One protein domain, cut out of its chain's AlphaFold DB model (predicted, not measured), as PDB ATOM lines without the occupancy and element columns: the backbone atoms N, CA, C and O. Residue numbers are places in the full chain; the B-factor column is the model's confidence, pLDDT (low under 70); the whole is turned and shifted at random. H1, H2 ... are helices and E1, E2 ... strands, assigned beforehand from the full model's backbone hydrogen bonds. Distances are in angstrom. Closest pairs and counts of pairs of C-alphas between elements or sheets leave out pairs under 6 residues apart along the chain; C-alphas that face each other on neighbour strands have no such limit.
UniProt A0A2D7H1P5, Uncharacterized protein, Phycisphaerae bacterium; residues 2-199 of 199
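AT A GLANCE: This is residues 2 to 199 of the 199 residues of an uncharacterized protein of Phycisphaerae bacterium (UniProt A0A2D7H1P5). A strongly twisted five-stranded sheet makes one end of the domain, with H4 over one face and H5 on the other, the face on which H2 also lies, meeting the sheet with its residues 46 to 50 beside the strands and over none of them. From it the helices H1, H2, H6 and H7 reach away at shallow tilts, H1 beside H2, H2 beside H7, H7 beside H6. The printed part has 198 residues, in the order H1 H2 E1 H3 E2 H4 E3 E4 E5 H5 H6 H7; the sheet's order is E1 E2 E3 E4 E5, mixed, and the class is mixed, helices and strands. It is compact, with a radius of gyration of the C-alphas of 17.2 A and spans of 55 by 44 by 26 A.

IN THESE COORDINATES: Look first for the strands: E1 at residues 57 to 59, E2 at 72 to 76, E3 at 99 to 104, E4 at 112 to 118 and E5 at 123 to 129, the last two 19.6 A long each. Find C-alpha 2 at (58.355, 30.253, -13.912); there H1, residues 2 to 25, begins its 34.9 A. H2, residues 29 to 50, runs 31.0 A. H3 is residues 62 to 66, H4 82 to 94, H5 139 to 156, 26.2 A, and H6 163 to 173. H7, residues 181 to 197, runs 24.7 A to C-alpha 197 at (39.329, 40.139, 24.802).

HOW THE PARTS SIT: Start at the sheet: E1 and E2 are parallel, with N 57 and O 73 at 2.9 A, and so are E2 and E3, with N 74 and O 100 at 2.9 A. E3, E4 and E5 form a meander, each the antiparallel neighbour of the one before; see N 116 and O 103, 2.8 A, and N 115 and O 126, 2.9 A. E1, H3, E2 and E2, H4, E3 are strand-helix-strand units, parallel neighbours with a helix between, both crossovers right-handed. The sheet has helices on both faces, three layers: H4 on one, at a height over the sheet of 7.9 A, H2 and H5 on the other. The closest C-alphas of H5 and E5 are Leu 149 and Val 126, 6.0 A. H3 only grazes the sheet. H2 touches H7, Ala 33 to Val 188 at 4.9 A between C-alphas, a shallow tilt of 7 degrees, opposite ways. H1 and H2 are a helical hairpin, closest at the C-alphas of Ala 23 and Leu 32, 5.0 A. H5, H6 and H7 form an up and down bundle, each running against the one before; H5 and H6 only just touch, with 3 pairs of C-alphas within 8 A. Every O i to N i+4 pair is within hydrogen-bond range in H1, H2, H3, H4, H6 and H7; in H5 it is 13 of 14.

THE WHOLE: The C-alphas farthest apart are those of Glu 63 and Asn 199, 55.6 A. The printed part has no cut, and no link is long. Mean pLDDT of the printed part is 92.9; look for values under 70 at residues 2 to 4, 53 to 54 and 199.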
ATOM      1  N   ALA A   2      59.479  30.740 -14.734       57.69
ATOM      2  CA  ALA A   2      58.355  30.253 -13.912       57.69
ATOM      3  C   ALA A   2      58.758  29.331 -12.735       57.69
ATOM      4  O   ALA A   2      58.312  29.541 -11.614       57.69
ATOM      5  N   GLN A   3      59.679  28.382 -12.946       59.72
ATOM      6  CA  GLN A   3      60.107  27.439 -11.898       59.72
ATOM      7  C   GLN A   3      60.859  28.117 -10.732       59.72
ATOM      8  O   GLN A   3      60.632  27.784  -9.574       59.72
ATOM      9  N   LYS A   4      61.681  29.147 -11.009       61.97
ATOM     10  CA  LYS A   4      62.322  29.967  -9.959       61.97
ATOM     11  C   LYS A   4      61.288  30.757  -9.143       61.97
ATOM     12  O   LYS A   4      61.438  30.877  -7.930       61.97
ATOM     13  N   LYS A   5      60.232  31.264  -9.796       70.06
ATOM     14  CA  LYS A   5      59.126  31.960  -9.121       70.06
ATOM     15  C   LYS A   5      58.346  31.008  -8.205       70.06
ATOM     16  O   LYS A   5      58.118  31.356  -7.052       70.06
ATOM     17  N   HIS A   6      58.020  29.797  -8.664       76.38
ATOM     18  CA  HIS A   6      57.336  28.793  -7.835       76.38
ATOM     19  C   HIS A   6      58.159  28.399  -6.603       76.38
ATOM     20  O   HIS A   6      57.637  28.400  -5.494       76.38
ATOM     21  N   ASN A   7      59.464  28.159  -6.769       78.06
ATOM     22  CA  ASN A   7      60.343  27.824  -5.645       78.06
ATOM     23  C   ASN A   7      60.388  28.939  -4.585       78.06
ATOM     24  O   ASN A   7      60.428  28.659  -3.388       78.06
ATOM     25  N   SER A   8      60.331  30.205  -5.012       88.38
ATOM     26  CA  SER A   8      60.218  31.345  -4.094       88.38
ATOM     27  C   SER A   8      58.899  31.327  -3.311       88.38
ATOM     28  O   SER A   8      58.908  31.555  -2.103       88.38
ATOM     29  N   LEU A   9      57.778  30.987  -3.958       90.19
ATOM     30  CA  LEU A   9      56.469  30.887  -3.300       90.19
ATOM     31  C   LEU A   9      56.415  29.754  -2.276       90.19
ATOM     32  O   LEU A   9      55.994  29.992  -1.150       90.19
ATOM     33  N   PHE A  10      56.911  28.561  -2.607       92.38
ATOM     34  CA  PHE A  10      56.946  27.453  -1.647       92.38
ATOM     35  C   PHE A  10      57.843  27.748  -0.444       92.38
ATOM     36  O   PHE A  10      57.507  27.373   0.682       92.38
ATOM     37  N   LYS A  11      58.953  28.472  -0.652       92.69
ATOM     38  CA  LYS A  11      59.806  28.949   0.444       92.69
ATOM     39  C   LYS A  11      59.074  29.965   1.327       92.69
ATOM     40  O   LYS A  11      59.128  29.843   2.547       92.69
ATOM     41  N   LYS A  12      58.373  30.937   0.730       94.19
ATOM     42  CA  LYS A  12      57.545  31.908   1.468       94.19
ATOM     43  C   LYS A  12      56.437  31.226   2.262       94.19
ATOM     44  O   LYS A  12      56.220  31.575   3.419       94.19
ATOM     45  N   GLU A  13      55.772  30.240   1.666       94.88
ATOM     46  CA  GLU A  13      54.719  29.478   2.332       94.88
ATOM     47  C   GLU A  13      55.273  28.733   3.547       94.88
ATOM     48  O   GLU A  13      54.707  28.848   4.628       94.88
ATOM     49  N   LYS A  14      56.414  28.042   3.400       93.62
ATOM     50  CA  LYS A  14      57.074  27.340   4.510       93.62
ATOM     51  C   LYS A  14      57.384  28.285   5.676       93.62
ATOM     52  O   LYS A  14      57.007  27.992   6.804       93.62
ATOM     53  N   ILE A  15      57.989  29.439   5.386       95.38
ATOM     54  CA  ILE A  15      58.287  30.463   6.399       95.38
ATOM     55  C   ILE A  15      56.998  30.956   7.074       95.38
ATOM     56  O   ILE A  15      56.956  31.097   8.290       95.38
ATOM     57  N   SER A  16      55.935  31.198   6.303       95.00
ATOM     58  CA  SER A  16      54.659  31.689   6.846       95.00
ATOM     59  C   SER A  16      53.985  30.648   7.749       95.00
ATOM     60  O   SER A  16      53.415  31.004   8.776       95.00
ATOM     61  N   VAL A  17      54.085  29.355   7.413       94.94
ATOM     62  CA  VAL A  17      53.608  28.253   8.267       94.94
ATOM     63  C   VAL A  17      54.378  28.211   9.588       94.94
ATOM     64  O   VAL A  17      53.757  28.164  10.647       94.94
ATOM     65  N   GLU A  18      55.712  28.280   9.543       96.19
ATOM     66  CA  GLU A  18      56.564  28.287  10.742       96.19
ATOM     67  C   GLU A  18      56.239  29.480  11.653       96.19
ATOM     68  O   GLU A  18      56.045  29.317  12.857       96.19
ATOM     69  N   LYS A  19      56.082  30.673  11.074       97.25
ATOM     70  CA  LYS A  19      55.702  31.876  11.819       97.25
ATOM     71  C   LYS A  19      54.286  31.825  12.385       97.25
ATOM     72  O   LYS A  19      54.073  32.295  13.497       97.25
ATOM     73  N   THR A  20      53.327  31.249  11.656       96.69
ATOM     74  CA  THR A  20      51.958  31.024  12.155       96.69
ATOM     75  C   THR A  20      52.000  30.129  13.395       96.69
ATOM     76  O   THR A  20      51.402  30.460  14.416       96.69
ATOM     77  N   ALA A  21      52.766  29.034  13.349       95.69
ATOM     78  CA  ALA A  21      52.942  28.144  14.494       95.69
ATOM     79  C   ALA A  21      53.622  28.853  15.679       95.69
ATOM     80  O   ALA A  21      53.157  28.739  16.813       95.69
ATOM     81  N   GLN A  22      54.671  29.639  15.419       97.50
ATOM     82  CA  GLN A  22      55.359  30.416  16.450       97.50
ATOM     83  C   GLN A  22      54.428  31.449  17.101       97.50
ATOM     84  O   GLN A  22      54.305  31.464  18.324       97.50
ATOM     85  N   ALA A  23      53.734  32.263  16.303       97.50
ATOM     86  CA  ALA A  23      52.808  33.283  16.794       97.50
ATOM     87  C   ALA A  23      51.657  32.670  17.598       97.50
ATOM     88  O   ALA A  23      51.265  33.219  18.625       97.50
ATOM     89  N   ARG A  24      51.158  31.497  17.176       96.75
ATOM     90  CA  ARG A  24      50.170  30.743  17.948       96.75
ATOM     91  C   ARG A  24      50.739  30.268  19.285       96.75
ATOM     92  O   ARG A  24      50.051  30.394  20.293       96.75
ATOM     93  N   SER A  25      51.962  29.731  19.310       96.50
ATOM     94  CA  SER A  25      52.595  29.230  20.541       96.50
ATOM     95  C   SER A  25      52.880  30.327  21.571       96.50
ATOM     96  O   SER A  25      52.784  30.076  22.765       96.50
ATOM     97  N   SER A  26      53.185  31.541  21.109       96.62
ATOM     98  CA  SER A  26      53.421  32.707  21.962       96.62
ATOM     99  C   SER A  26      52.157  33.526  22.225       96.62
ATOM    100  O   SER A  26      52.276  34.639  22.726       96.62
ATOM    101  N   GLU A  27      50.988  33.044  21.791       96.44
ATOM    102  CA  GLU A  27      49.691  33.716  21.972       96.44
ATOM    103  C   GLU A  27      49.670  35.158  21.430       96.44
ATOM    104  O   GLU A  27      48.935  36.022  21.882       96.44
ATOM    105  N   ASN A  28      50.479  35.436  20.403       97.00
ATOM    106  CA  ASN A  28      50.543  36.755  19.786       97.00
ATOM    107  C   ASN A  28      49.499  36.839  18.669       97.00
ATOM    108  O   ASN A  28      49.815  36.670  17.486       97.00
ATOM    109  N   TRP A  29      48.246  37.087  19.049       97.50
ATOM    110  CA  TRP A  29      47.089  37.041  18.148       97.50
ATOM    111  C   TRP A  29      47.190  38.025  16.979       97.50
ATOM    112  O   TRP A  29      46.845  37.690  15.844       97.50
ATOM    113  N   LYS A  30      47.760  39.212  17.214       97.38
ATOM    114  CA  LYS A  30      47.983  40.220  16.168       97.38
ATOM    115  C   LYS A  30      48.979  39.735  15.117       97.38
ATOM    116  O   LYS A  30      48.745  39.887  13.918       97.38
ATOM    117  N   THR A  31      50.091  39.145  15.554       97.56
ATOM    118  CA  THR A  31      51.084  38.565  14.638       97.56
ATOM    119  C   THR A  31      50.503  37.360  13.914       97.56
ATOM    120  O   THR A  31      50.659  37.248  12.701       97.56
ATOM    121  N   LEU A  32      49.764  36.508  14.629       98.31
ATOM    122  CA  LEU A  32      49.108  35.339  14.060       98.31
ATOM    123  C   LEU A  32      48.152  35.724  12.923       98.31
ATOM    124  O   LEU A  32      48.248  35.160  11.835       98.31
ATOM    125  N   ALA A  33      47.299  36.732  13.124       98.12
ATOM    126  CA  ALA A  33      46.392  37.236  12.094       98.12
ATOM    127  C   ALA A  33      47.137  37.700  10.826       98.12
ATOM    128  O   ALA A  33      46.748  37.358   9.708       98.12
ATOM    129  N   ASN A  34      48.230  38.453  10.983       97.94
ATOM    130  CA  ASN A  34      49.015  38.967   9.857       97.94
ATOM    131  C   ASN A  34      49.736  37.856   9.078       97.94
ATOM    132  O   ASN A  34      49.791  37.884   7.843       97.94
ATOM    133  N   GLU A  35      50.280  36.866   9.784       97.88
ATOM    134  CA  GLU A  35      50.950  35.725   9.159       97.88
ATOM    135  C   GLU A  35      49.938  34.791   8.469       97.88
ATOM    136  O   GLU A  35      50.213  34.313   7.369       97.88
ATOM    137  N   LEU A  36      48.723  34.633   9.011       98.00
ATOM    138  CA  LEU A  36      47.623  33.921   8.346       98.00
ATOM    139  C   LEU A  36      47.186  34.601   7.043       98.00
ATOM    140  O   LEU A  36      46.983  33.916   6.040       98.00
ATOM    141  N   LEU A  37      47.087  35.935   7.017       97.44
ATOM    142  CA  LEU A  37      46.802  36.685   5.786       97.44
ATOM    143  C   LEU A  37      47.911  36.492   4.741       97.44
ATOM    144  O   LEU A  37      47.629  36.255   3.564       97.44
ATOM    145  N   SER A  38      49.172  36.534   5.174       96.31
ATOM    146  CA  SER A  38      50.338  36.319   4.305       96.31
ATOM    147  C   SER A  38      50.384  34.890   3.749       96.31
ATOM    148  O   SER A  38      50.663  34.677   2.562       96.31
ATOM    149  N   LEU A  39      50.049  33.905   4.587       96.94
ATOM    150  CA  LEU A  39      49.930  32.504   4.203       96.94
ATOM    151  C   LEU A  39      48.788  32.298   3.199       96.94
ATOM    152  O   LEU A  39      48.998  31.648   2.173       96.94
ATOM    153  N   CYS A  40      47.619  32.895   3.451       97.31
ATOM    154  CA  CYS A  40      46.467  32.867   2.549       97.31
ATOM    155  C   CYS A  40      46.822  33.437   1.172       97.31
ATOM    156  O   CYS A  40      46.574  32.797   0.150       97.31
ATOM    157  N   ALA A  41      47.456  34.613   1.131       96.12
ATOM    158  CA  ALA A  41      47.871  35.252  -0.115       96.12
ATOM    159  C   ALA A  41      48.863  34.377  -0.898       96.12
ATOM    160  O   ALA A  41      48.700  34.165  -2.101       96.12
ATOM    161  N   THR A  42      49.849  33.795  -0.207       95.88
ATOM    162  CA  THR A  42      50.851  32.917  -0.829       95.88
ATOM    163  C   THR A  42      50.216  31.650  -1.408       95.88
ATOM    164  O   THR A  42      50.492  31.289  -2.553       95.88
ATOM    165  N   ARG A  43      49.335  30.981  -0.652       95.38
ATOM    166  CA  ARG A  43      48.625  29.778  -1.117       95.38
ATOM    167  C   ARG A  43      47.660  30.085  -2.255       95.38
ATOM    168  O   ARG A  43      47.605  29.319  -3.211       95.38
ATOM    169  N   THR A  44      46.989  31.233  -2.219       94.88
ATOM    170  CA  THR A  44      46.136  31.702  -3.322       94.88
ATOM    171  C   THR A  44      46.948  31.894  -4.604       94.88
ATOM    172  O   THR A  44      46.525  31.457  -5.675       94.88
ATOM    173  N   GLU A  45      48.152  32.470  -4.513       93.88
ATOM    174  CA  GLU A  45      49.037  32.608  -5.673       93.88
ATOM    175  C   GLU A  45      49.472  31.228  -6.210       93.88
ATOM    176  O   GLU A  45      49.381  30.986  -7.416       93.88
ATOM    177  N   ILE A  46      49.856  30.284  -5.341       93.31
ATOM    178  CA  ILE A  46      50.187  28.898  -5.733       93.31
ATOM    179  C   ILE A  46      48.999  28.230  -6.441       93.31
ATOM    180  O   ILE A  46      49.160  27.658  -7.522       93.31
ATOM    181  N   VAL A  47      47.795  28.344  -5.879       92.88
ATOM    182  CA  VAL A  47      46.565  27.810  -6.474       92.88
ATOM    183  C   VAL A  47      46.306  28.442  -7.839       92.88
ATOM    184  O   VAL A  47      46.003  27.720  -8.785       92.88
ATOM    185  N   SER A  48      46.497  29.753  -8.004       92.38
ATOM    186  CA  SER A  48      46.327  30.410  -9.308       92.38
ATOM    187  C   SER A  48      47.246  29.813 -10.390       92.38
ATOM    188  O   SER A  48      46.813  29.573 -11.519       92.38
ATOM    189  N   PHE A  49      48.488  29.456 -10.032       91.06
ATOM    190  CA  PHE A  49      49.423  28.777 -10.935       91.06
ATOM    191  C   PHE A  49      49.014  27.337 -11.259       91.06
ATOM    192  O   PHE A  49      49.221  26.880 -12.393       91.06
ATOM    193  N   ALA A  50      48.421  26.628 -10.298       91.00
ATOM    194  CA  ALA A  50      47.849  25.302 -10.508       91.00
ATOM    195  C   ALA A  50      46.603  25.356 -11.414       91.00
ATOM    196  O   ALA A  50      46.412  24.493 -12.271       91.00
ATOM    197  N   LYS A  51      45.785  26.407 -11.277       85.19
ATOM    198  CA  LYS A  51      44.485  26.570 -11.941       85.19
ATOM    199  C   LYS A  51      44.543  27.084 -13.393       85.19
ATOM    200  O   LYS A  51      43.479  27.260 -13.985       85.19
ATOM    201  N   ASN A  52      45.731  27.260 -13.984       71.69
ATOM    202  CA  ASN A  52      46.049  27.925 -15.272       71.69
ATOM    203  C   ASN A  52      45.388  27.393 -16.576       71.69
ATOM    204  O   ASN A  52      46.074  27.147 -17.567       71.69
ATOM    205  N   GLY A  53      44.065  27.221 -16.607       63.34
ATOM    206  CA  GLY A  53      43.289  26.800 -17.783       63.34
ATOM    207  C   GLY A  53      43.399  25.311 -18.127       63.34
ATOM    208  O   GLY A  53      42.858  24.864 -19.134       63.34
ATOM    209  N   LYS A  54      44.098  24.515 -17.311       68.50
ATOM    210  CA  LYS A  54      44.250  23.075 -17.533       68.50
ATOM    211  C   LYS A  54      43.075  22.292 -16.959       68.50
ATOM    212  O   LYS A  54      42.632  22.569 -15.844       68.50
ATOM    213  N   ARG A  55      42.657  21.270 -17.713       88.31
ATOM    214  CA  ARG A  55      41.718  20.226 -17.282       88.31
ATOM    215  C   ARG A  55      42.162  19.566 -15.976       88.31
ATOM    216  O   ARG A  55      43.364  19.491 -15.700       88.31
ATOM    217  N   VAL A  56      41.195  19.025 -15.246       94.88
ATOM    218  CA  VAL A  56      41.442  18.092 -14.142       94.88
ATOM    219  C   VAL A  56      42.112  16.839 -14.712       94.88
ATOM    220  O   VAL A  56      41.665  16.295 -15.722       94.88
ATOM    221  N   GLN A  57      43.232  16.426 -14.122       95.12
ATOM    222  CA  GLN A  57      43.943  15.206 -14.501       95.12
ATOM    223  C   GLN A  57      43.638  14.109 -13.491       95.12
ATOM    224  O   GLN A  57      43.803  14.316 -12.293       95.12
ATOM    225  N   ILE A  58      43.211  12.953 -13.983       95.69
ATOM    226  CA  ILE A  58      42.961  11.783 -13.146       95.69
ATOM    227  C   ILE A  58      44.283  11.090 -12.822       95.69
ATOM    228  O   ILE A  58      45.152  10.965 -13.689       95.69
ATOM    229  N   VAL A  59      44.414  10.655 -11.572       96.56
ATOM    230  CA  VAL A  59      45.526   9.848 -11.073       96.56
ATOM    231  C   VAL A  59      44.935   8.628 -10.372       96.56
ATOM    232  O   VAL A  59      44.325   8.741  -9.315       96.56
ATOM    233  N   ASP A  60      45.090   7.459 -10.974       95.06
ATOM    234  CA  ASP A  60      44.510   6.189 -10.513       95.06
ATOM    235  C   ASP A  60      45.570   5.185 -10.033       95.06
ATOM    236  O   ASP A  60      45.264   4.061  -9.651       95.06
ATOM    237  N   SER A  61      46.838   5.584 -10.068       95.94
ATOM    238  CA  SER A  61      47.990   4.737  -9.763       95.94
ATOM    239  C   SER A  61      49.181   5.597  -9.344       95.94
ATOM    240  O   SER A  61      49.343   6.728  -9.813       95.94
ATOM    241  N   ILE A  62      50.052   5.078  -8.477       93.25
ATOM    242  CA  ILE A  62      51.279   5.793  -8.090       93.25
ATOM    243  C   ILE A  62      52.192   5.973  -9.310       93.25
ATOM    244  O   ILE A  62      52.801   7.028  -9.489       93.25
ATOM    245  N   GLU A  63      52.213   5.000 -10.217       94.31
ATOM    246  CA  GLU A  63      52.997   5.020 -11.446       94.31
ATOM    247  C   GLU A  63      52.553   6.142 -12.395       94.31
ATOM    248  O   GLU A  63      53.396   6.812 -13.002       94.31
ATOM    249  N   SER A  64      51.241   6.392 -12.519       93.19
ATOM    250  CA  SER A  64      50.740   7.523 -13.313       93.19
ATOM    251  C   SER A  64      51.150   8.869 -12.713       93.19
ATOM    252  O   SER A  64      51.461   9.799 -13.463       93.19
ATOM    253  N   SER A  65      51.273   8.960 -11.384       93.31
ATOM    254  CA  SER A  65      51.722  10.182 -10.708       93.31
ATOM    255  C   SER A  65      53.161  10.578 -11.081       93.31
ATOM    256  O   SER A  65      53.463  11.767 -11.230       93.31
ATOM    257  N   TYR A  66      54.042   9.606 -11.349       92.12
ATOM    258  CA  TYR A  66      55.418   9.879 -11.788       92.12
ATOM    259  C   TYR A  66      55.484  10.532 -13.172       92.12
ATOM    260  O   TYR A  66      56.402  11.307 -13.449       92.12
ATOM    261  N   LYS A  67      54.480  10.291 -14.026       92.62
ATOM    262  CA  LYS A  67      54.383  10.878 -15.372       92.62
ATOM    263  C   LYS A  67      53.950  12.346 -15.352       92.62
ATOM    264  O   LYS A  67      54.021  13.021 -16.381       92.62
ATOM    265  N   ILE A  68      53.521  12.875 -14.202       92.88
ATOM    266  CA  ILE A  68      53.160  14.287 -14.069       92.88
ATOM    267  C   ILE A  68      54.414  15.137 -14.294       92.88
ATOM    268  O   ILE A  68      55.382  15.061 -13.538       92.88
ATOM    269  N   ALA A  69      54.393  15.963 -15.341       90.50
ATOM    270  CA  ALA A  69      55.529  16.792 -15.752       90.50
ATOM    271  C   ALA A  69      55.366  18.286 -15.417       90.50
ATOM    272  O   ALA A  69      56.280  19.077 -15.643       90.50
ATOM    273  N   ARG A  70      54.191  18.702 -14.929       90.50
ATOM    274  CA  ARG A  70      53.867  20.106 -14.641       90.50
ATOM    275  C   ARG A  70      52.749  20.224 -13.614       90.50
ATOM    276  O   ARG A  70      51.936  19.318 -13.496       90.50
ATOM    277  N   GLY A  71      52.664  21.385 -12.969       92.00
ATOM    278  CA  GLY A  71      51.559  21.745 -12.078       92.00
ATOM    279  C   GLY A  71      50.181  21.787 -12.758       92.00
ATOM    280  O   GLY A  71      50.087  21.962 -13.987       92.00
ATOM    281  N   GLY A  72      49.127  21.639 -11.951       94.56
ATOM    282  CA  GLY A  72      47.743  21.472 -12.399       94.56
ATOM    283  C   GLY A  72      46.756  21.104 -11.281       94.56
ATOM    284  O   GLY A  72      47.099  21.121 -10.099       94.56
ATOM    285  N   ARG A  73      45.533  20.743 -11.684       95.44
ATOM    286  CA  ARG A  73      44.511  20.108 -10.837       95.44
ATOM    287  C   ARG A  73      44.580  18.594 -11.013       95.44
ATOM    288  O   ARG A  73      44.552  18.126 -12.155       95.44
ATOM    289  N   PHE A  74      44.639  17.853  -9.916       95.62
ATOM    290  CA  PHE A  74      44.746  16.398  -9.926       95.62
ATOM    291  C   PHE A  74      43.646  15.785  -9.068       95.62
ATOM    292  O   PHE A  74      43.523  16.115  -7.890       95.62
ATOM    293  N   LEU A  75      42.858  14.898  -9.667       96.06
ATOM    294  CA  LEU A  75      41.875  14.092  -8.963       96.06
ATOM    295  C   LEU A  75      42.431  12.680  -8.817       96.06
ATOM    296  O   LEU A  75      42.542  11.940  -9.794       96.06
ATOM    297  N   VAL A  76      42.808  12.334  -7.595       96.75
ATOM    298  CA  VAL A  76      43.176  10.974  -7.221       96.75
ATOM    299  C   VAL A  76      41.896  10.166  -7.076       96.75
ATOM    300  O   VAL A  76      40.965  10.627  -6.421       96.75
ATOM    301  N   GLN A  77      41.836   8.990  -7.690       94.81
ATOM    302  CA  GLN A  77      40.647   8.137  -7.682       94.81
ATOM    303  C   GLN A  77      40.991   6.693  -7.282       94.81
ATOM    304  O   GLN A  77      42.171   6.327  -7.298       94.81
ATOM    305  N   PRO A  78      39.985   5.851  -6.977       93.06
ATOM    306  CA  PRO A  78      40.217   4.452  -6.639       93.06
ATOM    307  C   PRO A  78      41.013   3.726  -7.739       93.06
ATOM    308  O   PRO A  78      40.792   4.002  -8.921       93.06
ATOM    309  N   PRO A  79      41.918   2.794  -7.378       94.12
ATOM    310  CA  PRO A  79      42.100   2.186  -6.052       94.12
ATOM    311  C   PRO A  79      42.917   3.009  -5.040       94.12
ATOM    312  O   PRO A  79      43.092   2.556  -3.910       94.12
ATOM    313  N   LEU A  80      43.420   4.191  -5.411       95.56
ATOM    314  CA  LEU A  80      44.159   5.057  -4.492       95.56
ATOM    315  C   LEU A  80      43.235   5.697  -3.447       95.56
ATOM    316  O   LEU A  80      42.059   5.957  -3.708       95.56
ATOM    317  N   VAL A  81      43.789   5.986  -2.271       93.31
ATOM    318  CA  VAL A  81      43.065   6.578  -1.136       93.31
ATOM    319  C   VAL A  81      43.626   7.949  -0.755       93.31
ATOM    320  O   VAL A  81      44.657   8.394  -1.263       93.31
ATOM    321  N   GLY A  82      42.981   8.630   0.198       92.50
ATOM    322  CA  GLY A  82      43.388   9.973   0.634       92.50
ATOM    323  C   GLY A  82      44.859  10.066   1.058       92.50
ATOM    324  O   GLY A  82      45.512  11.083   0.824       92.50
ATOM    325  N   ARG A  83      45.418   8.981   1.617       93.25
ATOM    326  CA  ARG A  83      46.844   8.904   1.965       93.25
ATOM    327  C   ARG A  83      47.743   9.042   0.738       93.25
ATOM    328  O   ARG A  83      48.712   9.800   0.788       93.25
ATOM    329  N   ASP A  84      47.408   8.360  -0.350       95.25
ATOM    330  CA  ASP A  84      48.159   8.425  -1.605       95.25
ATOM    331  C   ASP A  84      48.077   9.823  -2.209       95.25
ATOM    332  O   ASP A  84      49.086  10.362  -2.657       95.25
ATOM    333  N   ALA A  85      46.909  10.469  -2.130       95.06
ATOM    334  CA  ALA A  85      46.756  11.859  -2.548       95.06
ATOM    335  C   ALA A  85      47.673  12.812  -1.770       95.06
ATOM    336  O   ALA A  85      48.297  13.686  -2.375       95.06
ATOM    337  N   GLY A  86      47.828  12.608  -0.458       93.00
ATOM    338  CA  GLY A  86      48.794  13.347   0.360       93.00
ATOM    339  C   GLY A  86      50.246  13.130  -0.086       93.00
ATOM    340  O   GLY A  86      50.992  14.098  -0.243       93.00
ATOM    341  N   ILE A  87      50.636  11.879  -0.353       93.62
ATOM    342  CA  ILE A  87      51.980  11.524  -0.846       93.62
ATOM    343  C   ILE A  87      52.249  12.169  -2.211       93.62
ATOM    344  O   ILE A  87      53.295  12.787  -2.410       93.62
ATOM    345  N   ILE A  88      51.295  12.069  -3.139       95.19
ATOM    346  CA  ILE A  88      51.388  12.657  -4.479       95.19
ATOM    347  C   ILE A  88      51.495  14.180  -4.377       95.19
ATOM    348  O   ILE A  88      52.369  14.775  -5.005       95.19
ATOM    349  N   HIS A  89      50.655  14.819  -3.561       93.88
ATOM    350  CA  HIS A  89      50.699  16.265  -3.360       93.88
ATOM    351  C   HIS A  89      52.068  16.715  -2.833       93.88
ATOM    352  O   HIS A  89      52.668  17.637  -3.394       93.88
ATOM    353  N   TYR A  90      52.601  16.026  -1.822       92.19
ATOM    354  CA  TYR A  90      53.936  16.293  -1.295       92.19
ATOM    355  C   TYR A  90      55.025  16.110  -2.365       92.19
ATOM    356  O   TYR A  90      55.837  17.008  -2.577       92.19
ATOM    357  N   ALA A  91      55.004  15.008  -3.116       93.38
ATOM    358  CA  ALA A  91      55.988  14.741  -4.165       93.38
ATOM    359  C   ALA A  91      55.962  15.791  -5.295       93.38
ATOM    360  O   ALA A  91      57.010  16.204  -5.795       93.38
ATOM    361  N   LEU A  92      54.776  16.257  -5.700       92.88
ATOM    362  CA  LEU A  92      54.635  17.333  -6.688       92.88
ATOM    363  C   LEU A  92      55.194  18.657  -6.157       92.88
ATOM    364  O   LEU A  92      55.879  19.380  -6.886       92.88
ATOM    365  N   ARG A  93      54.947  18.947  -4.879       90.94
ATOM    366  CA  ARG A  93      55.456  20.136  -4.200       90.94
ATOM    367  C   ARG A  93      56.984  20.139  -4.113       90.94
ATOM    368  O   ARG A  93      57.588  21.146  -4.473       90.94
ATOM    369  N   GLU A  94      57.610  19.025  -3.733       91.19
ATOM    370  CA  GLU A  94      59.079  18.887  -3.688       91.19
ATOM    371  C   GLU A  94      59.726  19.083  -5.070       91.19
ATOM    372  O   GLU A  94      60.830  19.610  -5.195       91.19
ATOM    373  N   ARG A  95      59.001  18.750  -6.145       91.38
ATOM    374  CA  ARG A  95      59.418  19.007  -7.535       91.38
ATOM    375  C   ARG A  95      59.194  20.460  -7.989       91.38
ATOM    376  O   ARG A  95      59.519  20.806  -9.127       91.38
ATOM    377  N   GLY A  96      58.640  21.319  -7.132       91.56
ATOM    378  CA  GLY A  96      58.342  22.721  -7.433       91.56
ATOM    379  C   GLY A  96      57.103  22.915  -8.314       91.56
ATOM    380  O   GLY A  96      56.981  23.930  -9.015       91.56
ATOM    381  N   PHE A  97      56.179  21.951  -8.325       92.62
ATOM    382  CA  PHE A  97      54.941  22.047  -9.091       92.62
ATOM    383  C   PHE A  97      53.809  22.622  -8.244       92.62
ATOM    384  O   PHE A  97      53.430  22.062  -7.221       92.62
ATOM    385  N   ALA A  98      53.225  23.728  -8.711       93.31
ATOM    386  CA  ALA A  98      51.972  24.246  -8.176       93.31
ATOM    387  C   ALA A  98      50.834  23.272  -8.512       93.31
ATOM    388  O   ALA A  98      50.458  23.137  -9.680       93.31
ATOM    389  N   ALA A  99      50.328  22.568  -7.505       93.00
ATOM    390  CA  ALA A  99      49.327  21.525  -7.660       93.00
ATOM    391  C   ALA A  99      48.194  21.705  -6.647       93.00
ATOM    392  O   ALA A  99      48.436  22.110  -5.515       93.00
ATOM    393  N   VAL A 100      46.974  21.374  -7.064       94.19
ATOM    394  CA  VAL A 100      45.853  21.108  -6.154       94.19
ATOM    395  C   VAL A 100      45.472  19.654  -6.359       94.19
ATOM    396  O   VAL A 100      45.222  19.243  -7.495       94.19
ATOM    397  N   VAL A 101      45.481  18.879  -5.280       94.69
ATOM    398  CA  VAL A 101      45.219  17.441  -5.310       94.69
ATOM    399  C   VAL A 101      44.022  17.155  -4.417       94.69
ATOM    400  O   VAL A 101      44.048  17.502  -3.239       94.69
ATOM    401  N   LEU A 102      42.997  16.522  -4.979       95.19
ATOM    402  CA  LEU A 102      41.840  16.012  -4.245       95.19
ATOM    403  C   LEU A 102      41.789  14.494  -4.381       95.19
ATOM    404  O   LEU A 102      42.195  13.962  -5.414       95.19
ATOM    405  N   CYS A 103      41.271  13.805  -3.368       96.44
ATOM    406  CA  CYS A 103      40.980  12.380  -3.453       96.44
ATOM    407  C   CYS A 103      39.473  12.165  -3.546       96.44
ATOM    408  O   CYS A 103      38.739  12.610  -2.668       96.44
ATOM    409  N   ARG A 104      39.028  11.475  -4.593       95.44
ATOM    410  CA  ARG A 104      37.687  10.910  -4.709       95.44
ATOM    411  C   ARG A 104      37.719   9.463  -4.234       95.44
ATOM    412  O   ARG A 104      38.538   8.676  -4.700       95.44
ATOM    413  N   GLU A 105      36.798   9.112  -3.353       92.94
ATOM    414  CA  GLU A 105      36.534   7.731  -2.950       92.94
ATOM    415  C   GLU A 105      35.416   7.110  -3.810       92.94
ATOM    416  O   GLU A 105      34.736   7.834  -4.544       92.94
ATOM    417  N   PRO A 106      35.199   5.781  -3.754       89.81
ATOM    418  CA  PRO A 106      34.078   5.156  -4.448       89.81
ATOM    419  C   PRO A 106      32.738   5.793  -4.062       89.81
ATOM    420  O   PRO A 106      32.511   6.129  -2.895       89.81
ATOM    421  N   SER A 107      31.846   5.927  -5.042       86.56
ATOM    422  CA  SER A 107      30.505   6.467  -4.833       86.56
ATOM    423  C   SER A 107      29.739   5.659  -3.789       86.56
ATOM    424  O   SER A 107      29.871   4.439  -3.677       86.56
ATOM    425  N   THR A 108      28.891   6.352  -3.041       84.12
ATOM    426  CA  THR A 108      27.964   5.728  -2.093       84.12
ATOM    427  C   THR A 108      26.715   5.207  -2.809       84.12
ATOM    428  O   THR A 108      26.431   5.586  -3.947       84.12
ATOM    429  N   SER A 109      25.908   4.389  -2.127       84.25
ATOM    430  CA  SER A 109      24.599   3.940  -2.636       84.25
ATOM    431  C   SER A 109      23.619   5.087  -2.925       84.25
ATOM    432  O   SER A 109      22.649   4.886  -3.647       84.25
ATOM    433  N   LEU A 110      23.882   6.284  -2.393       84.81
ATOM    434  CA  LEU A 110      23.104   7.503  -2.619       84.81
ATOM    435  C   LEU A 110      23.509   8.252  -3.900       84.81
ATOM    436  O   LEU A 110      22.978   9.323  -4.169       84.81
ATOM    437  N   GLY A 111      24.476   7.738  -4.669       84.38
ATOM    438  CA  GLY A 111      24.992   8.404  -5.870       84.38
ATOM    439  C   GLY A 111      25.901   9.605  -5.583       84.38
ATOM    440  O   GLY A 111      26.350  10.262  -6.518       84.38
ATOM    441  N   LEU A 112      26.199   9.881  -4.308       90.50
ATOM    442  CA  LEU A 112      27.153  10.910  -3.899       90.50
ATOM    443  C   LEU A 112      28.578  10.363  -3.880       90.50
ATOM    444  O   LEU A 112      28.810   9.210  -3.493       90.50
ATOM    445  N   CYS A 113      29.523  11.231  -4.226       92.06
ATOM    446  CA  CYS A 113      30.946  10.949  -4.229       92.06
ATOM    447  C   CYS A 113      31.613  11.550  -2.985       92.06
ATOM    448  O   CYS A 113      31.492  12.753  -2.728       92.06
ATOM    449  N   PRO A 114      32.300  10.736  -2.169       95.00
ATOM    450  CA  PRO A 114      33.078  11.280  -1.077       95.00
ATOM    451  C   PRO A 114      34.372  11.903  -1.606       95.00
ATOM    452  O   PRO A 114      35.133  11.254  -2.328       95.00
ATOM    453  N   ILE A 115      34.641  13.142  -1.203       96.69
ATOM    454  CA  ILE A 115      35.910  13.831  -1.441       96.69
ATOM    455  C   ILE A 115      36.655  13.936  -0.119       96.69
ATOM    456  O   ILE A 115      36.090  14.376   0.882       96.69
ATOM    457  N   VAL A 116      37.922  13.532  -0.124       94.75
ATOM    458  CA  VAL A 116      38.784  13.501   1.056       94.75
ATOM    459  C   VAL A 116      40.010  14.373   0.846       94.75
ATOM    460  O   VAL A 116      40.699  14.286  -0.174       94.75
ATOM    461  N   ALA A 117      40.320  15.166   1.867       92.25
ATOM    462  CA  ALA A 117      41.573  15.887   1.997       92.25
ATOM    463  C   ALA A 117      42.231  15.580   3.346       92.25
ATOM    464  O   ALA A 117      41.567  15.493   4.382       92.25
ATOM    465  N   LEU A 118      43.554  15.408   3.329       90.56
ATOM    466  CA  LEU A 118      44.344  15.114   4.520       90.56
ATOM    467  C   LEU A 118      45.200  16.310   4.917       90.56
ATOM    468  O   LEU A 118      45.869  16.919   4.082       90.56
ATOM    469  N   GLY A 119      45.209  16.596   6.214       85.12
ATOM    470  CA  GLY A 119      46.125  17.521   6.864       85.12
ATOM    471  C   GLY A 119      46.969  16.807   7.917       85.12
ATOM    472  O   GLY A 119      46.906  15.586   8.072       85.12
ATOM    473  N   SER A 120      47.760  17.570   8.668       81.12
ATOM    474  CA  SER A 120      48.598  17.043   9.750       81.12
ATOM    475  C   SER A 120      47.741  16.486  10.895       81.12
ATOM    476  O   SER A 120      47.385  17.213  11.813       81.12
ATOM    477  N   GLY A 121      47.401  15.195  10.832       82.81
ATOM    478  CA  GLY A 121      46.608  14.502  11.857       82.81
ATOM    479  C   GLY A 121      45.090  14.684  11.742       82.81
ATOM    480  O   GLY A 121      44.362  14.195  12.598       82.81
ATOM    481  N   VAL A 122      44.609  15.345  10.685       90.94
ATOM    482  CA  VAL A 122      43.179  15.583  10.433       90.94
ATOM    483  C   VAL A 122      42.777  15.087   9.048       90.94
ATOM    484  O   VAL A 122      43.549  15.163   8.089       90.94
ATOM    485  N   MET A 123      41.546  14.600   8.944       92.88
ATOM    486  CA  MET A 123      40.909  14.207   7.692       92.88
ATOM    487  C   MET A 123      39.630  15.020   7.539       92.88
ATOM    488  O   MET A 123      38.791  15.017   8.437       92.88
ATOM    489  N   VAL A 124      39.477  15.686   6.398       95.50
ATOM    490  CA  VAL A 124      38.231  16.359   6.018       95.50
ATOM    491  C   VAL A 124      37.592  15.547   4.907       95.50
ATOM    492  O   VAL A 124      38.255  15.218   3.922       95.50
ATOM    493  N   ARG A 125      36.315  15.207   5.083       95.81
ATOM    494  CA  ARG A 125      35.542  14.416   4.128       95.81
ATOM    495  C   ARG A 125      34.187  15.062   3.899       95.81
ATOM    496  O   ARG A 125      33.446  15.276   4.852       95.81
ATOM    497  N   VAL A 126      33.860  15.304   2.638       96.19
ATOM    498  CA  VAL A 126      32.541  15.784   2.205       96.19
ATOM    499  C   VAL A 126      31.923  14.801   1.232       96.19
ATOM    500  O   VAL A 126      32.631  13.992   0.638       96.19
ATOM    501  N   GLN A 127      30.604  14.854   1.084       95.50
ATOM    502  CA  GLN A 127      29.872  14.108   0.068       95.50
ATOM    503  C   GLN A 127      29.228  15.118  -0.872       95.50
ATOM    504  O   GLN A 127      28.416  15.922  -0.427       95.50
ATOM    505  N   ILE A 128      29.604  15.074  -2.146       95.38
ATOM    506  CA  ILE A 128      29.081  15.972  -3.182       95.38
ATOM    507  C   ILE A 128      28.555  15.152  -4.359       95.38
ATOM    508  O   ILE A 128      28.824  13.950  -4.464       95.38
ATOM    509  N   GLU A 129      27.819  15.788  -5.262       94.56
ATOM    510  CA  GLU A 129      27.385  15.147  -6.504       94.56
ATOM    511  C   GLU A 129      28.588  14.686  -7.344       94.56
ATOM    512  O   GLU A 129      29.623  15.355  -7.413       94.56
ATOM    513  N   GLU A 130      28.460  13.531  -7.999       92.25
ATOM    514  CA  GLU A 130      29.457  13.073  -8.970       92.25
ATOM    515  C   GLU A 130      29.601  14.079 -10.126       92.25
ATOM    516  O   GLU A 130      28.614  14.687 -10.556       92.25
ATOM    517  N   PRO A 131      30.802  14.236 -10.708       92.62
ATOM    518  CA  PRO A 131      30.937  14.999 -11.934       92.62
ATOM    519  C   PRO A 131      30.146  14.305 -13.048       92.62
ATOM    520  O   PRO A 131      30.195  13.083 -13.196       92.62
ATOM    521  N   THR A 132      29.495  15.096 -13.906       91.75
ATOM    522  CA  THR A 132      28.713  14.593 -15.052       91.75
ATOM    523  C   THR A 132      29.498  13.605 -15.922       91.75
ATOM    524  O   THR A 132      28.929  12.671 -16.478       91.75
ATOM    525  N   ASN A 133      30.814  13.804 -16.038       92.62
ATOM    526  CA  ASN A 133      31.735  12.848 -16.640       92.62
ATOM    527  C   ASN A 133      32.878  12.542 -15.660       92.62
ATOM    528  O   ASN A 133      33.752  13.385 -15.447       92.62
ATOM    529  N   GLN A 134      32.886  11.330 -15.098       89.88
ATOM    530  CA  GLN A 134      33.895  10.886 -14.126       89.88
ATOM    531  C   GLN A 134      35.300  10.757 -14.718       89.88
ATOM    532  O   GLN A 134      36.272  11.010 -14.015       89.88
ATOM    533  N   GLU A 135      35.427  10.450 -16.011       90.75
ATOM    534  CA  GLU A 135      36.724  10.376 -16.697       90.75
ATOM    535  C   GLU A 135      37.274  11.759 -17.069       90.75
ATOM    536  O   GLU A 135      38.465  11.927 -17.353       90.75
ATOM    537  N   LYS A 136      36.400  12.770 -17.118       92.25
ATOM    538  CA  LYS A 136      36.748  14.149 -17.470       92.25
ATOM    539  C   LYS A 136      36.014  15.157 -16.575       92.25
ATOM    540  O   LYS A 136      35.213  15.940 -17.096       92.25
ATOM    541  N   PRO A 137      36.299  15.190 -15.257       95.00
ATOM    542  CA  PRO A 137      35.684  16.158 -14.363       95.00
ATOM    543  C   PRO A 137      35.988  17.586 -14.812       95.00
ATOM    544  O   PRO A 137      37.093  17.905 -15.272       95.00
ATOM    545  N   THR A 138      35.002  18.469 -14.682       95.19
ATOM    546  CA  THR A 138      35.175  19.875 -15.046       95.19
ATOM    547  C   THR A 138      35.995  20.601 -13.980       95.19
ATOM    548  O   THR A 138      36.002  20.229 -12.806       95.19
ATOM    549  N   CYS A 139      36.680  21.679 -14.369       95.31
ATOM    550  CA  CYS A 139      37.360  22.539 -13.397       95.31
ATOM    551  C   CYS A 139      36.376  23.171 -12.406       95.31
ATOM    552  O   CYS A 139      36.746  23.363 -11.258       95.31
ATOM    553  N   ALA A 140      35.146  23.471 -12.844       94.50
ATOM    554  CA  ALA A 140      34.104  24.028 -11.986       94.50
ATOM    555  C   ALA A 140      33.697  23.040 -10.886       94.50
ATOM    556  O   ALA A 140      33.692  23.406  -9.720       94.50
ATOM    557  N   TRP A 141      33.457  21.773 -11.243       95.88
ATOM    558  CA  TRP A 141      33.167  20.725 -10.262       95.88
ATOM    559  C   TRP A 141      34.328  20.532  -9.274       95.88
ATOM    560  O   TRP A 141      34.115  20.445  -8.072       95.88
ATOM    561  N   PHE A 142      35.571  20.518  -9.764       95.56
ATOM    562  CA  PHE A 142      36.751  20.342  -8.912       95.56
ATOM    563  C   PHE A 142      36.969  21.521  -7.955       95.56
ATOM    564  O   PHE A 142      37.351  21.339  -6.798       95.56
ATOM    565  N   ASP A 143      36.755  22.742  -8.445       94.44
ATOM    566  CA  ASP A 143      36.886  23.949  -7.640       94.44
ATOM    567  C   ASP A 143      35.761  24.010  -6.585       94.44
ATOM    568  O   ASP A 143      36.064  24.266  -5.424       94.44
ATOM    569  N   HIS A 144      34.529  23.622  -6.937       95.69
ATOM    570  CA  HIS A 144      33.425  23.445  -5.986       95.69
ATOM    571  C   HIS A 144      33.742  22.393  -4.912       95.69
ATOM    572  O   HIS A 144      33.616  22.668  -3.727       95.69
ATOM    573  N   ALA A 145      34.264  21.222  -5.294       95.94
ATOM    574  CA  ALA A 145      34.686  20.190  -4.342       95.94
ATOM    575  C   ALA A 145      35.734  20.698  -3.336       95.94
ATOM    576  O   ALA A 145      35.769  20.275  -2.183       95.94
ATOM    577  N   THR A 146      36.602  21.608  -3.785       95.00
ATOM    578  CA  THR A 146      37.595  22.254  -2.928       95.00
ATOM    579  C   THR A 146      36.932  23.194  -1.921       95.00
ATOM    580  O   THR A 146      37.311  23.185  -0.755       95.00
ATOM    581  N   GLU A 147      35.965  23.997  -2.367       95.38
ATOM    582  CA  GLU A 147      35.214  24.947  -1.535       95.38
ATOM    583  C   GLU A 147      34.362  24.224  -0.483       95.38
ATOM    584  O   GLU A 147      34.463  24.544   0.701       95.38
ATOM    585  N   GLU A 148      33.653  23.165  -0.880       97.25
ATOM    586  CA  GLU A 148      32.815  22.349   0.009       97.25
ATOM    587  C   GLU A 148      33.598  21.749   1.182       97.25
ATOM    588  O   GLU A 148      33.109  21.714   2.309       97.25
ATOM    589  N   LEU A 149      34.848  21.316   0.963       96.94
ATOM    590  CA  LEU A 149      35.707  20.856   2.060       96.94
ATOM    591  C   LEU A 149      35.923  21.959   3.108       96.94
ATOM    592  O   LEU A 149      35.936  21.676   4.308       96.94
ATOM    593  N   GLY A 150      36.115  23.203   2.666       96.38
ATOM    594  CA  GLY A 150      36.308  24.348   3.548       96.38
ATOM    595  C   GLY A 150      35.041  24.711   4.317       96.38
ATOM    596  O   GLY A 150      35.073  24.860   5.542       96.38
ATOM    597  N   ASP A 151      33.919  24.787   3.609       96.88
ATOM    598  CA  ASP A 151      32.620  25.120   4.191       96.88
ATOM    599  C   ASP A 151      32.157  24.046   5.179       96.88
ATOM    600  O   ASP A 151      31.631  24.360   6.250       96.88
ATOM    601  N   HIS A 152      32.468  22.778   4.903       97.50
ATOM    602  CA  HIS A 152      32.231  21.689   5.838       97.50
ATOM    603  C   HIS A 152      32.959  21.897   7.168       97.50
ATOM    604  O   HIS A 152      32.334  21.774   8.222       97.50
ATOM    605  N   VAL A 153      34.250  22.247   7.146       97.56
ATOM    606  CA  VAL A 153      35.014  22.523   8.375       97.56
ATOM    607  C   VAL A 153      34.385  23.678   9.153       97.56
ATOM    608  O   VAL A 153      34.181  23.559  10.359       97.56
ATOM    609  N   LEU A 154      34.016  24.769   8.477       97.25
ATOM    610  CA  LEU A 154      33.365  25.909   9.129       97.25
ATOM    611  C   LEU A 154      32.022  25.519   9.760       97.25
ATOM    612  O   LEU A 154      31.757  25.893  10.899       97.25
ATOM    613  N   SER A 155      31.213  24.711   9.070       96.94
ATOM    614  CA  SER A 155      29.914  24.241   9.576       96.94
ATOM    615  C   SER A 155      30.019  23.332  10.808       96.94
ATOM    616  O   SER A 155      29.060  23.201  11.567       96.94
ATOM    617  N   LYS A 156      31.172  22.678  11.000       96.50
ATOM    618  CA  LYS A 156      31.438  21.744  12.103       96.50
ATOM    619  C   LYS A 156      32.098  22.397  13.313       96.50
ATOM    620  O   LYS A 156      32.220  21.742  14.347       96.50
ATOM    621  N   MET A 157      32.522  23.653  13.200       96.06
ATOM    622  CA  MET A 157      33.106  24.392  14.313       96.06
ATOM    623  C   MET A 157      32.049  24.645  15.397       96.06
ATOM    624  O   MET A 157      31.016  25.258  15.139       96.06
ATOM    625  N   ASP A 158      32.316  24.193  16.623       95.19
ATOM    626  CA  ASP A 158      31.417  24.397  17.761       95.19
ATOM    627  C   ASP A 158      31.535  25.827  18.308       95.19
ATOM    628  O   ASP A 158      32.475  26.169  19.038       95.19
ATOM    629  N   THR A 159      30.548  26.655  17.969       93.81
ATOM    630  CA  THR A 159      30.474  28.068  18.358       93.81
ATOM    631  C   THR A 159      30.172  28.287  19.843       93.81
ATOM    632  O   THR A 159      30.287  29.414  20.318       93.81
ATOM    633  N   SER A 160      29.825  27.237  20.597       95.25
ATOM    634  CA  SER A 160      29.617  27.319  22.051       95.25
ATOM    635  C   SER A 160      30.918  27.228  22.859       95.25
ATOM    636  O   SER A 160      30.937  27.532  24.053       95.25
ATOM    637  N   THR A 161      32.025  26.825  22.222       96.06
ATOM    638  CA  THR A 161      33.347  26.749  22.863       96.06
ATOM    639  C   THR A 161      34.054  28.104  22.905       96.06
ATOM    640  O   THR A 161      33.654  29.048  22.230       96.06
ATOM    641  N   THR A 162      35.132  28.212  23.689       96.94
ATOM    642  CA  THR A 162      35.919  29.452  23.781       96.94
ATOM    643  C   THR A 162      36.533  29.846  22.434       96.94
ATOM    644  O   THR A 162      36.954  28.976  21.668       96.94
ATOM    645  N   THR A 163      36.686  31.151  22.185       97.12
ATOM    646  CA  THR A 163      37.296  31.714  20.964       97.12
ATOM    647  C   THR A 163      38.643  31.056  20.637       97.12
ATOM    648  O   THR A 163      38.924  30.696  19.494       97.12
ATOM    649  N   LYS A 164      39.457  30.785  21.664       97.19
ATOM    650  CA  LYS A 164      40.743  30.085  21.532       97.19
ATOM    651  C   LYS A 164      40.606  28.631  21.060       97.19
ATOM    652  O   LYS A 164      41.383  28.196  20.216       97.19
ATOM    653  N   ARG A 165      39.613  27.879  21.556       97.44
ATOM    654  CA  ARG A 165      39.343  26.503  21.093       97.44
ATOM    655  C   ARG A 165      38.824  26.483  19.658       97.44
ATOM    656  O   ARG A 165      39.243  25.626  18.884       97.44
ATOM    657  N   GLN A 166      37.968  27.437  19.297       98.06
ATOM    658  CA  GLN A 166      37.505  27.620  17.919       98.06
ATOM    659  C   GLN A 166      38.684  27.922  16.980       98.06
ATOM    660  O   GLN A 166      38.816  27.308  15.920       98.06
ATOM    661  N   LEU A 167      39.598  28.804  17.401       97.88
ATOM    662  CA  LEU A 167      40.816  29.122  16.658       97.88
ATOM    663  C   LEU A 167      41.698  27.880  16.460       97.88
ATOM    664  O   LEU A 167      42.126  27.603  15.341       97.88
ATOM    665  N   ASP A 168      41.940  27.112  17.524       96.81
ATOM    666  CA  ASP A 168      42.740  25.884  17.466       96.81
ATOM    667  C   ASP A 168      42.133  24.834  16.541       96.81
ATOM    668  O   ASP A 168      42.854  24.190  15.775       96.81
ATOM    669  N   TYR A 169      40.805  24.702  16.564       97.25
ATOM    670  CA  TYR A 169      40.078  23.844  15.644       97.25
ATOM    671  C   TYR A 169      40.349  24.242  14.186       97.25
ATOM    672  O   TYR A 169      40.765  23.392  13.395       97.25
ATOM    673  N   LEU A 170      40.198  25.520  13.820       97.31
ATOM    674  CA  LEU A 170      40.441  25.966  12.441       97.31
ATOM    675  C   LEU A 170      41.914  25.829  12.029       97.31
ATOM    676  O   LEU A 170      42.201  25.357  10.925       97.31
ATOM    677  N   LEU A 171      42.855  26.170  12.915       96.62
ATOM    678  CA  LEU A 171      44.292  26.025  12.656       96.62
ATOM    679  C   LEU A 171      44.690  24.565  12.405       96.62
ATOM    680  O   LEU A 171      45.490  24.303  11.506       96.62
ATOM    681  N   ALA A 172      44.112  23.619  13.151       95.69
ATOM    682  CA  ALA A 172      44.361  22.192  12.959       95.69
ATOM    683  C   ALA A 172      43.873  21.690  11.588       95.69
ATOM    684  O   ALA A 172      44.522  20.836  10.985       95.69
ATOM    685  N   HIS A 173      42.771  22.243  11.068       96.50
ATOM    686  CA  HIS A 173      42.190  21.852   9.778       96.50
ATOM    687  C   HIS A 173      42.840  22.544   8.574       96.50
ATOM    688  O   HIS A 173      42.864  21.982   7.479       96.50
ATOM    689  N   LEU A 174      43.444  23.718   8.769       94.81
ATOM    690  CA  LEU A 174      44.057  24.541   7.723       94.81
ATOM    691  C   LEU A 174      45.006  23.796   6.753       94.81
ATOM    692  O   LEU A 174      45.031  24.145   5.570       94.81
ATOM    693  N   PRO A 175      45.805  22.788   7.166       92.75
ATOM    694  CA  PRO A 175      46.618  22.011   6.230       92.75
ATOM    695  C   PRO A 175      45.794  21.151   5.257       92.75
ATOM    696  O   PRO A 175      46.202  21.013   4.108       92.75
ATOM    697  N   ALA A 176      44.647  20.610   5.686       93.56
ATOM    698  CA  ALA A 176      43.782  19.773   4.847       93.56
ATOM    699  C   ALA A 176      43.023  20.597   3.797       93.56
ATOM    700  O   ALA A 176      42.815  20.153   2.675       93.56
ATOM    701  N   VAL A 177      42.650  21.824   4.151       94.81
ATOM    702  CA  VAL A 177      41.802  22.722   3.348       94.81
ATOM    703  C   VAL A 177      42.538  24.012   2.987       94.81
ATOM    704  O   VAL A 177      41.974  25.100   2.944       94.81
ATOM    705  N   SER A 178      43.834  23.874   2.697       91.50
ATOM    706  CA  SER A 178      44.793  24.973   2.495       91.50
ATOM    707  C   SER A 178      44.435  25.985   1.401       91.50
ATOM    708  O   SER A 178      44.998  27.075   1.347       91.50
ATOM    709  N   THR A 179      43.520  25.618   0.514       89.88
ATOM    710  CA  THR A 179      43.086  26.401  -0.641       89.88
ATOM    711  C   THR A 179      41.819  27.215  -0.368       89.88
ATOM    712  O   THR A 179      41.436  28.017  -1.215       89.88
ATOM    713  N   CYS A 180      41.176  27.023   0.788       94.44
ATOM    714  CA  CYS A 180      39.899  27.648   1.134       94.44
ATOM    715  C   CYS A 180      40.127  28.984   1.841       94.44
ATOM    716  O   CYS A 180      40.479  29.027   3.020       94.44
ATOM    717  N   THR A 181      39.910  30.089   1.130       95.25
ATOM    718  CA  THR A 181      40.094  31.449   1.667       95.25
ATOM    719  C   THR A 181      39.101  31.783   2.784       95.25
ATOM    720  O   THR A 181      39.452  32.536   3.693       95.25
ATOM    721  N   SER A 182      37.901  31.193   2.769       95.31
ATOM    722  CA  SER A 182      36.875  31.363   3.809       95.31
ATOM    723  C   SER A 182      37.391  30.977   5.201       95.31
ATOM    724  O   SER A 182      37.200  31.729   6.159       95.31
ATOM    725  N   ILE A 183      38.146  29.879   5.306       95.94
ATOM    726  CA  ILE A 183      38.749  29.439   6.572       95.94
ATOM    727  C   ILE A 183      39.781  30.439   7.077       95.94
ATOM    728  O   ILE A 183      39.798  30.740   8.269       95.94
ATOM    729  N   TYR A 184      40.620  30.998   6.202       97.62
ATOM    730  CA  TYR A 184      41.573  32.033   6.610       97.62
ATOM    731  C   TYR A 184      40.864  33.268   7.149       97.62
ATOM    732  O   TYR A 184      41.246  33.775   8.201       97.62
ATOM    733  N   THR A 185      39.813  33.722   6.466       97.75
ATOM    734  CA  THR A 185      39.005  34.864   6.905       97.75
ATOM    735  C   THR A 185      38.405  34.619   8.290       97.75
ATOM    736  O   THR A 185      38.550  35.470   9.166       97.75
ATOM    737  N   ALA A 186      37.809  33.444   8.519       97.88
ATOM    738  CA  ALA A 186      37.257  33.067   9.821       97.88
ATOM    739  C   ALA A 186      38.343  32.985  10.911       97.88
ATOM    740  O   ALA A 186      38.195  33.559  11.985       97.88
ATOM    741  N   THR A 187      39.479  32.351  10.611       97.75
ATOM    742  CA  THR A 187      40.610  32.213  11.547       97.75
ATOM    743  C   THR A 187      41.178  33.583  11.940       97.75
ATOM    744  O   THR A 187      41.468  33.834  13.108       97.75
ATOM    745  N   VAL A 188      41.304  34.505  10.978       98.44
ATOM    746  CA  VAL A 188      41.755  35.885  11.215       98.44
ATOM    747  C   VAL A 188      40.743  36.668  12.050       98.44
ATOM    748  O   VAL A 188      41.155  37.443  12.911       98.44
ATOM    749  N   ALA A 189      39.441  36.472  11.827       98.19
ATOM    750  CA  ALA A 189      38.404  37.095  12.645       98.19
ATOM    751  C   ALA A 189      38.520  36.657  14.114       98.19
ATOM    752  O   ALA A 189      38.584  37.517  14.984       98.19
ATOM    753  N   LEU A 190      38.688  35.355  14.379       98.25
ATOM    754  CA  LEU A 190      38.896  34.841  15.740       98.25
ATOM    755  C   LEU A 190      40.162  35.409  16.398       98.25
ATOM    756  O   LEU A 190      40.142  35.751  17.576       98.25
ATOM    757  N   CYS A 191      41.254  35.566  15.641       98.19
ATOM    758  CA  CYS A 191      42.465  36.214  16.158       98.19
ATOM    759  C   CYS A 191      42.202  37.667  16.581       98.19
ATOM    760  O   CYS A 191      42.751  38.122  17.580       98.19
ATOM    761  N   ARG A 192      41.380  38.408  15.827       97.75
ATOM    762  CA  ARG A 192      41.021  39.794  16.161       97.75
ATOM    763  C   ARG A 192      40.136  39.861  17.400       97.75
ATOM    764  O   ARG A 192      40.407  40.686  18.260       97.75
ATOM    765  N   THR A 193      39.166  38.959  17.525       97.56
ATOM    766  CA  THR A 193      38.337  38.843  18.733       97.56
ATOM    767  C   THR A 193      39.193  38.567  19.970       97.56
ATOM    768  O   THR A 193      39.047  39.258  20.968       97.56
ATOM    769  N   LEU A 194      40.169  37.655  19.890       97.12
ATOM    770  CA  LEU A 194      41.105  37.411  20.999       97.12
ATOM    771  C   LEU A 194      41.964  38.641  21.343       97.12
ATOM    772  O   LEU A 194      42.238  38.876  22.513       97.12
ATOM    773  N   CYS A 195      42.370  39.454  20.357       95.75
ATOM    774  CA  CYS A 195      43.037  40.730  20.646       95.75
ATOM    775  C   CYS A 195      42.143  41.695  21.433       95.75
ATOM    776  O   CYS A 195      42.658  42.482  22.219       95.75
ATOM    777  N   GLU A 196      40.840  41.705  21.167       94.62
ATOM    778  CA  GLU A 196      39.881  42.579  21.848       94.62
ATOM    779  C   GLU A 196      39.572  42.080  23.265       94.62
ATOM    780  O   GLU A 196      39.424  42.899  24.160       94.62
ATOM    781  N   GLU A 197      39.542  40.761  23.483       91.81
ATOM    782  CA  GLU A 197      39.329  40.139  24.802       91.81
ATOM    783  C   GLU A 197      40.505  40.351  25.784       91.81
ATOM    784  O   GLU A 197      40.310  40.267  26.995       91.81
ATOM    785  N   GLU A 198      41.720  40.602  25.282       82.75
ATOM    786  CA  GLU A 198      42.930  40.819  26.097       82.75
ATOM    787  C   GLU A 198      43.219  42.290  26.448       82.75
ATOM    788  O   GLU A 198      44.108  42.545  27.266       82.75
ATOM    789  N   ASN A 199      42.510  43.242  25.831       64.00
ATOM    790  CA  ASN A 199      42.638  44.681  26.109       64.00
ATOM    791  C   ASN A 199      41.599  45.158  27.127       64.00
ATOM    792  O   ASN A 199      41.957  46.051  27.927       64.00
TER     793      ASN A 199